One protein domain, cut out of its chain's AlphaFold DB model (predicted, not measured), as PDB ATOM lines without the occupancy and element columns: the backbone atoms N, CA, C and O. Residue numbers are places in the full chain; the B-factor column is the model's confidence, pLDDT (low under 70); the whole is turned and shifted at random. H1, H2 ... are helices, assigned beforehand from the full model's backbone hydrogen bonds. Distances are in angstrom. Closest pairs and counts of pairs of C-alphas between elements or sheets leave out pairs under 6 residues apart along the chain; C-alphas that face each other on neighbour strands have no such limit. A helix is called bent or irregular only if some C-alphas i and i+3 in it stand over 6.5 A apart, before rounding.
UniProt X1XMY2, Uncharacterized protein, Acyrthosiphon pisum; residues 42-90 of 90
ATOM      1  N   LYS A  42     -39.105   4.975 -12.391       87.94
ATOM      2  CA  LYS A  42     -38.238   3.789 -12.464       87.94
ATOM      3  C   LYS A  42     -38.906   2.665 -13.257       87.94
ATOM      4  O   LYS A  42     -39.931   2.127 -12.836       87.94
ATOM      5  N   LEU A  43     -38.291   2.261 -14.368       92.94
ATOM      6  CA  LEU A  43     -38.692   1.055 -15.085       92.94
ATOM      7  C   LEU A  43     -38.028  -0.181 -14.466       92.94
ATOM      8  O   LEU A  43     -36.988  -0.106 -13.807       92.94
ATOM      9  N   LEU A  44     -38.608  -1.355 -14.725       91.69
ATOM     10  CA  LEU A  44     -38.079  -2.631 -14.235       91.69
ATOM     11  C   LEU A  44     -36.583  -2.849 -14.566       91.69
ATOM     12  O   LEU A  44     -35.848  -3.275 -13.670       91.69
ATOM     13  N   PRO A  45     -36.084  -2.541 -15.785       94.69
ATOM     14  CA  PRO A  45     -34.660  -2.684 -16.093       94.69
ATOM     15  C   PRO A  45     -33.757  -1.792 -15.230       94.69
ATOM     16  O   PRO A  45     -32.672  -2.219 -14.833       94.69
ATOM     17  N   ASP A  46     -34.215  -0.589 -14.882       94.12
ATOM     18  CA  ASP A  46     -33.462   0.347 -14.045       94.12
ATOM     19  C   ASP A  46     -33.358  -0.158 -12.605       94.12
ATOM     20  O   ASP A  46     -32.293  -0.090 -11.992       94.12
ATOM     21  N   MET A  47     -34.456  -0.698 -12.068       95.06
ATOM     22  CA  MET A  47     -34.479  -1.317 -10.738       95.06
ATOM     23  C   MET A  47     -33.572  -2.551 -10.689       95.06
ATOM     24  O   MET A  47     -32.804  -2.734  -9.744       95.06
ATOM     25  N   TYR A  48     -33.614  -3.383 -11.733       95.38
ATOM     26  CA  TYR A  48     -32.737  -4.545 -11.851       95.38
ATOM     27  C   TYR A  48     -31.256  -4.136 -11.888       95.38
ATOM     28  O   TYR A  48     -30.421  -4.746 -11.212       95.38
ATOM     29  N   SER A  49     -30.931  -3.075 -12.631       96.19
ATOM     30  CA  SER A  49     -29.578  -2.520 -12.698       96.19
ATOM     31  C   SER A  49     -29.083  -2.023 -11.332       96.19
ATOM     32  O   SER A  49     -27.950  -2.327 -10.943       96.19
ATOM     33  N   ASP A  50     -29.934  -1.342 -10.558       96.25
ATOM     34  CA  ASP A  50     -29.595  -0.897  -9.201       96.25
ATOM     35  C   ASP A  50     -29.296  -2.068  -8.263       96.25
ATOM     36  O   ASP A  50     -28.277  -2.056  -7.571       96.25
ATOM     37  N   ILE A  51     -30.147  -3.101  -8.261       96.75
ATOM     38  CA  ILE A  51     -29.966  -4.297  -7.421       96.75
ATOM     39  C   ILE A  51     -28.667  -5.017  -7.794       96.75
ATOM     40  O   ILE A  51     -27.889  -5.422  -6.921       96.75
ATOM     41  N   LYS A  52     -28.393  -5.153  -9.096       97.88
ATOM     42  CA  LYS A  52     -27.161  -5.777  -9.588       97.88
ATOM     43  C   LYS A  52     -25.932  -4.977  -9.153       97.88
ATOM     44  O   LYS A  52     -24.975  -5.558  -8.639       97.88
ATOM     45  N   SER A  53     -25.979  -3.657  -9.298       97.56
ATOM     46  CA  SER A  53     -24.904  -2.755  -8.876       97.56
ATOM     47  C   SER A  53     -24.684  -2.805  -7.363       97.56
ATOM     48  O   SER A  53     -23.544  -2.886  -6.905       97.56
ATOM     49  N   PHE A  54     -25.761  -2.849  -6.575       97.56
ATOM     50  CA  PHE A  54     -25.689  -2.997  -5.124       97.56
ATOM     51  C   PHE A  54     -25.068  -4.335  -4.709       97.56
ATOM     52  O   PHE A  54     -24.218  -4.374  -3.826       97.56
ATOM     53  N   THR A  55     -25.403  -5.424  -5.402       98.00
ATOM     54  CA  THR A  55     -24.798  -6.741  -5.156       98.00
ATOM     55  C   THR A  55     -23.285  -6.723  -5.395       98.00
ATOM     56  O   THR A  55     -22.524  -7.309  -4.626       98.00
ATOM     57  N   VAL A  56     -22.818  -6.031  -6.439       98.06
ATOM     58  CA  VAL A  56     -21.377  -5.834  -6.680       98.06
ATOM     59  C   VAL A  56     -20.748  -4.973  -5.579       98.06
ATOM     60  O   VAL A  56     -19.670  -5.313  -5.093       98.06
ATOM     61  N   LYS A  57     -21.437  -3.915  -5.126       97.19
ATOM     62  CA  LYS A  57     -21.007  -3.069  -3.997       97.19
ATOM     63  C   LYS A  57     -20.822  -3.895  -2.713       97.19
ATOM     64  O   LYS A  57     -19.798  -3.752  -2.058       97.19
ATOM     65  N   LEU A  58     -21.733  -4.823  -2.404       97.00
ATOM     66  CA  LEU A  58     -21.600  -5.728  -1.251       97.00
ATOM     67  C   LEU A  58     -20.370  -6.640  -1.348       97.00
ATOM     68  O   LEU A  58     -19.666  -6.828  -0.359       97.00
ATOM     69  N   LYS A  59     -20.067  -7.173  -2.538       97.44
ATOM     70  CA  LYS A  59     -18.845  -7.971  -2.752       97.44
ATOM     71  C   LYS A  59     -17.580  -7.142  -2.525       97.44
ATOM     72  O   LYS A  59     -16.622  -7.638  -1.938       97.44
ATOM     73  N   LEU A  60     -17.583  -5.885  -2.972       96.81
ATOM     74  CA  LEU A  60     -16.484  -4.953  -2.720       96.81
ATOM     75  C   LEU A  60     -16.324  -4.675  -1.222       96.81
ATOM     76  O   LEU A  60     -15.211  -4.729  -0.710       96.81
ATOM     77  N   PHE A  61     -17.429  -4.426  -0.518       95.50
ATOM     78  CA  PHE A  61     -17.426  -4.198   0.926       95.50
ATOM     79  C   PHE A  61     -16.862  -5.382   1.699       95.50
ATOM     80  O   PHE A  61     -16.004  -5.181   2.550       95.50
ATOM     81  N   TYR A  62     -17.277  -6.602   1.357       93.62
ATOM     82  CA  TYR A  62     -16.729  -7.817   1.953       93.62
ATOM     83  C   TYR A  62     -15.204  -7.886   1.788       93.62
ATOM     84  O   TYR A  62     -14.479  -8.011   2.771       93.62
ATOM     85  N   LYS A  63     -14.706  -7.675   0.562       96.19
ATOM     86  CA  LYS A  63     -13.264  -7.640   0.286       96.19
ATOM     87  C   LYS A  63     -12.538  -6.555   1.093       96.19
ATOM     88  O   LYS A  63     -11.454  -6.796   1.610       96.19
ATOM     89  N   HIS A  64     -13.105  -5.353   1.194       94.06
ATOM     90  CA  HIS A  64     -12.489  -4.267   1.961       94.06
ATOM     91  C   HIS A  64     -12.452  -4.571   3.465       94.06
ATOM     92  O   HIS A  64     -11.450  -4.265   4.107       94.06
ATOM     93  N   ILE A  65     -13.481  -5.226   4.012       91.94
ATOM     94  CA  ILE A  65     -13.481  -5.697   5.403       91.94
ATOM     95  C   ILE A  65     -12.357  -6.716   5.632       91.94
ATOM     96  O   ILE A  65     -11.619  -6.571   6.607       91.94
ATOM     97  N   ASP A  66     -12.168  -7.684   4.727       92.56
ATOM     98  CA  ASP A  66     -11.065  -8.658   4.809       92.56
ATOM     99  C   ASP A  66      -9.689  -7.968   4.795       92.56
ATOM    100  O   ASP A  66      -8.770  -8.349   5.520       92.56
ATOM    101  N   GLU A  67      -9.557  -6.890   4.018       93.94
ATOM    102  CA  GLU A  67      -8.365  -6.036   3.969       93.94
ATOM    103  C   GLU A  67      -8.256  -5.053   5.155       93.94
ATOM    104  O   GLU A  67      -7.327  -4.243   5.194       93.94
ATOM    105  N   LYS A  68      -9.181  -5.102   6.126       90.31
ATOM    106  CA  LYS A  68      -9.294  -4.179   7.274       90.31
ATOM    107  C   LYS A  68      -9.468  -2.707   6.877       90.31
ATOM    108  O   LYS A  68      -9.141  -1.803   7.647       90.31
ATOM    109  N   LYS A  69     -10.004  -2.452   5.685       92.81
ATOM    110  CA  LYS A  69     -10.329  -1.117   5.175       92.81
ATOM    111  C   LYS A  69     -11.790  -0.801   5.458       92.81
ATOM    112  O   LYS A  69     -12.698  -1.367   4.856       92.81
ATOM    113  N   LEU A  70     -12.014   0.147   6.361       92.56
ATOM    114  CA  LEU A  70     -13.349   0.585   6.775       92.56
ATOM    115  C   LEU A  70     -13.788   1.885   6.087       92.56
ATOM    116  O   LEU A  70     -14.665   2.576   6.588       92.56
ATOM    117  N   ASP A  71     -13.210   2.236   4.934       92.12
ATOM    118  CA  ASP A  71     -13.463   3.524   4.261       92.12
ATOM    119  C   ASP A  71     -14.934   3.750   3.883       92.12
ATOM    120  O   ASP A  71     -15.376   4.888   3.749       92.12
ATOM    121  N   HIS A  72     -15.706   2.671   3.732       93.50
ATOM    122  CA  HIS A  72     -17.145   2.737   3.475       93.50
ATOM    123  C   HIS A  72     -17.997   2.620   4.744       93.50
ATOM    124  O   HIS A  72     -19.152   3.022   4.716       93.50
ATOM    125  N   PHE A  73     -17.435   2.103   5.837       95.62
ATOM    126  CA  PHE A  73     -18.115   1.848   7.108       95.62
ATOM    127  C   PHE A  73     -17.759   2.951   8.105       95.62
ATOM    128  O   PHE A  73     -16.912   2.778   8.986       95.62
ATOM    129  N   VAL A  74     -18.351   4.132   7.907       95.75
ATOM    130  CA  VAL A  74     -18.006   5.350   8.653       95.75
ATOM    131  C   VAL A  74     -18.301   5.180  10.142       95.75
ATOM    132  O   VAL A  74     -17.483   5.588  10.973       95.75
ATOM    133  N   CYS A  75     -19.427   4.553  10.496       96.00
ATOM    134  CA  CYS A  75     -19.758   4.291  11.890       96.00
ATOM    135  C   CYS A  75     -18.764   3.304  12.511       96.00
ATOM    136  O   CYS A  75     -18.252   3.583  13.599       96.00
ATOM    137  N   CYS A  76     -18.434   2.197  11.833       94.81
ATOM    138  CA  CYS A  76     -17.431   1.255  12.341       94.81
ATOM    139  C   CYS A  76     -16.058   1.912  12.502       94.81
ATOM    140  O   CYS A  76     -15.406   1.719  13.527       94.81
ATOM    141  N   LYS A  77     -15.619   2.704  11.517       94.50
ATOM    142  CA  LYS A  77     -14.336   3.413  11.565       94.50
ATOM    143  C   LYS A  77     -14.267   4.334  12.782       94.50
ATOM    144  O   LYS A  77     -13.325   4.239  13.563       94.50
ATOM    145  N   LYS A  78     -15.314   5.132  13.007       94.12
ATOM    146  CA  LYS A  78     -15.407   6.025  14.167       94.12
ATOM    147  C   LYS A  78     -15.428   5.266  15.498       94.12
ATOM    148  O   LYS A  78     -14.781   5.693  16.452       94.12
ATOM    149  N   ALA A  79     -16.152   4.147  15.579       92.81
ATOM    150  CA  ALA A  79     -16.167   3.302  16.774       92.81
ATOM    151  C   ALA A  79     -14.761   2.761  17.090       92.81
ATOM    152  O   ALA A  79     -14.292   2.875  18.220       92.81
ATOM    153  N   MET A  80     -14.051   2.265  16.072       90.19
ATOM    154  CA  MET A  80     -12.681   1.763  16.199       90.19
ATOM    155  C   MET A  80     -11.687   2.856  16.615       90.19
ATOM    156  O   MET A  80     -10.876   2.627  17.509       90.19
ATOM    157  N   GLU A  81     -11.777   4.051  16.026       90.06
ATOM    158  CA  GLU A  81     -10.962   5.216  16.405       90.06
ATOM    159  C   GLU A  81     -11.233   5.647  17.855       90.06
ATOM    160  O   GLU A  81     -10.300   5.943  18.602       90.06
ATOM    161  N   THR A  82     -12.496   5.603  18.291       86.12
ATOM    162  CA  THR A  82     -12.882   5.907  19.680       86.12
ATOM    163  C   THR A  82     -12.256   4.901  20.647       86.12
ATOM    164  O   THR A  82     -11.722   5.285  21.683       86.12
ATOM    165  N   PHE A  83     -12.231   3.610  20.296       83.88
ATOM    166  CA  PHE A  83     -11.569   2.596  21.120       83.88
ATOM    167  C   PHE A  83     -10.049   2.769  21.196       83.88
ATOM    168  O   PHE A  83      -9.471   2.368  22.203       83.88
ATOM    169  N   GLN A  84      -9.423   3.337  20.161       68.81
ATOM    170  CA  GLN A  84      -7.987   3.633  20.122       68.81
ATOM    171  C   GLN A  84      -7.632   4.908  20.903       68.81
ATOM    172  O   GLN A  84      -6.602   4.940  21.569       68.81
ATOM    173  N   GLN A  85      -8.487   5.937  20.871       59.94
ATOM    174  CA  GLN A  85      -8.313   7.162  21.666       59.94
ATOM    175  C   GLN A  85      -8.592   6.958  23.161       59.94
ATOM    176  O   GLN A  85      -8.038   7.678  23.982       59.94
ATOM    177  N   CYS A  86      -9.399   5.962  23.537       49.84
ATOM    178  CA  CYS A  86      -9.665   5.619  24.936       49.84
ATOM    179  C   CYS A  86      -8.537   4.832  25.638       49.84
ATOM    180  O   CYS A  86      -8.774   4.320  26.733       49.84
ATOM    181  N   ASN A  87      -7.327   4.758  25.071       44.28
ATOM    182  CA  ASN A  87      -6.117   4.426  25.832       44.28
ATOM    183  C   ASN A  87      -5.721   5.638  26.697       44.28
ATOM    184  O   ASN A  87      -4.718   6.299  26.435       44.28
ATOM    185  N   TRP A  88      -6.540   5.969  27.695       37.19
ATOM    186  CA  TRP A  88      -6.092   6.835  28.780       37.19
ATOM    187  C   TRP A  88      -5.101   6.027  29.613       37.19
ATOM    188  O   TRP A  88      -5.491   5.023  30.198       37.19
ATOM    189  N   GLU A  89      -3.837   6.443  29.526       42.28
ATOM    190  CA  GLU A  89      -2.709   6.188  30.430       42.28
ATOM    191  C   GLU A  89      -2.975   5.139  31.529       42.28
ATOM    192  O   GLU A  89      -3.621   5.432  32.536       42.28
ATOM    193  N   GLU A  90      -2.441   3.928  31.326       36.44
ATOM    194  CA  GLU A  90      -1.978   3.099  32.450       36.44
ATOM    195  C   GLU A  90      -0.634   3.633  32.957       36.44
ATOM    196  O   GLU A  90       0.240   3.925  32.104       36.44
TER     197      GLU A  90
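Overview. This is residues 42 to 90 of the 90 residues of an uncharacterized protein of Acyrthosiphon pisum (UniProt X1XMY2). Start at residue 42 and you will see a long, stepped rod: the long helix H1, then a link that steps sideways, then the shorter helix H2 running on in much the same direction. The two helices are not packed side by side, and residues 42 to 59 stick out at one end and residues 81 to 90 at the other. The printed part has 49 residues with two named helices, H1 then H2, and no named strand; its class is all helix. The whole is extended, with a radius of gyration of the C-alphas of 17.0 A, and the C-alphas span 59 by 21 by 8 A.

Arrangement. Look first at H1, residues 44 to 66, whose N-to-C direction is (0.78, -0.17, 0.60). Further along comes H2, residues 74 to 85, with the direction (0.65, 0.07, 0.76). H1 and H2 are apart, with no C-alpha of the one within 8 A of the other. Between them is a short link of 7 residues. In both helices every O i to N i+4 pair is within hydrogen-bond range.

Along the chain. Find C-alpha 44 at (-38.079, -2.631, -14.235); from there H1 runs 33.6 A to C-alpha 66 at (-11.065, -8.658, 4.809). Then go to C-alpha 74 at (-18.006, 5.350, 8.653), where H2 begins; it runs 16.3 A to C-alpha 85 at (-8.313, 7.162, 21.666). Neither helix is bent.

Size, cuts and confidence. The two C-alphas farthest apart are those of Leu 43 and Glu 90, at 60.1 A. The printed part has no cut, and it ends at residue 90, the chain's last residue. Read the B-factor column: the mean pLDDT of the printed part is 87.6, and residues 84 to 90 of this model are under 70.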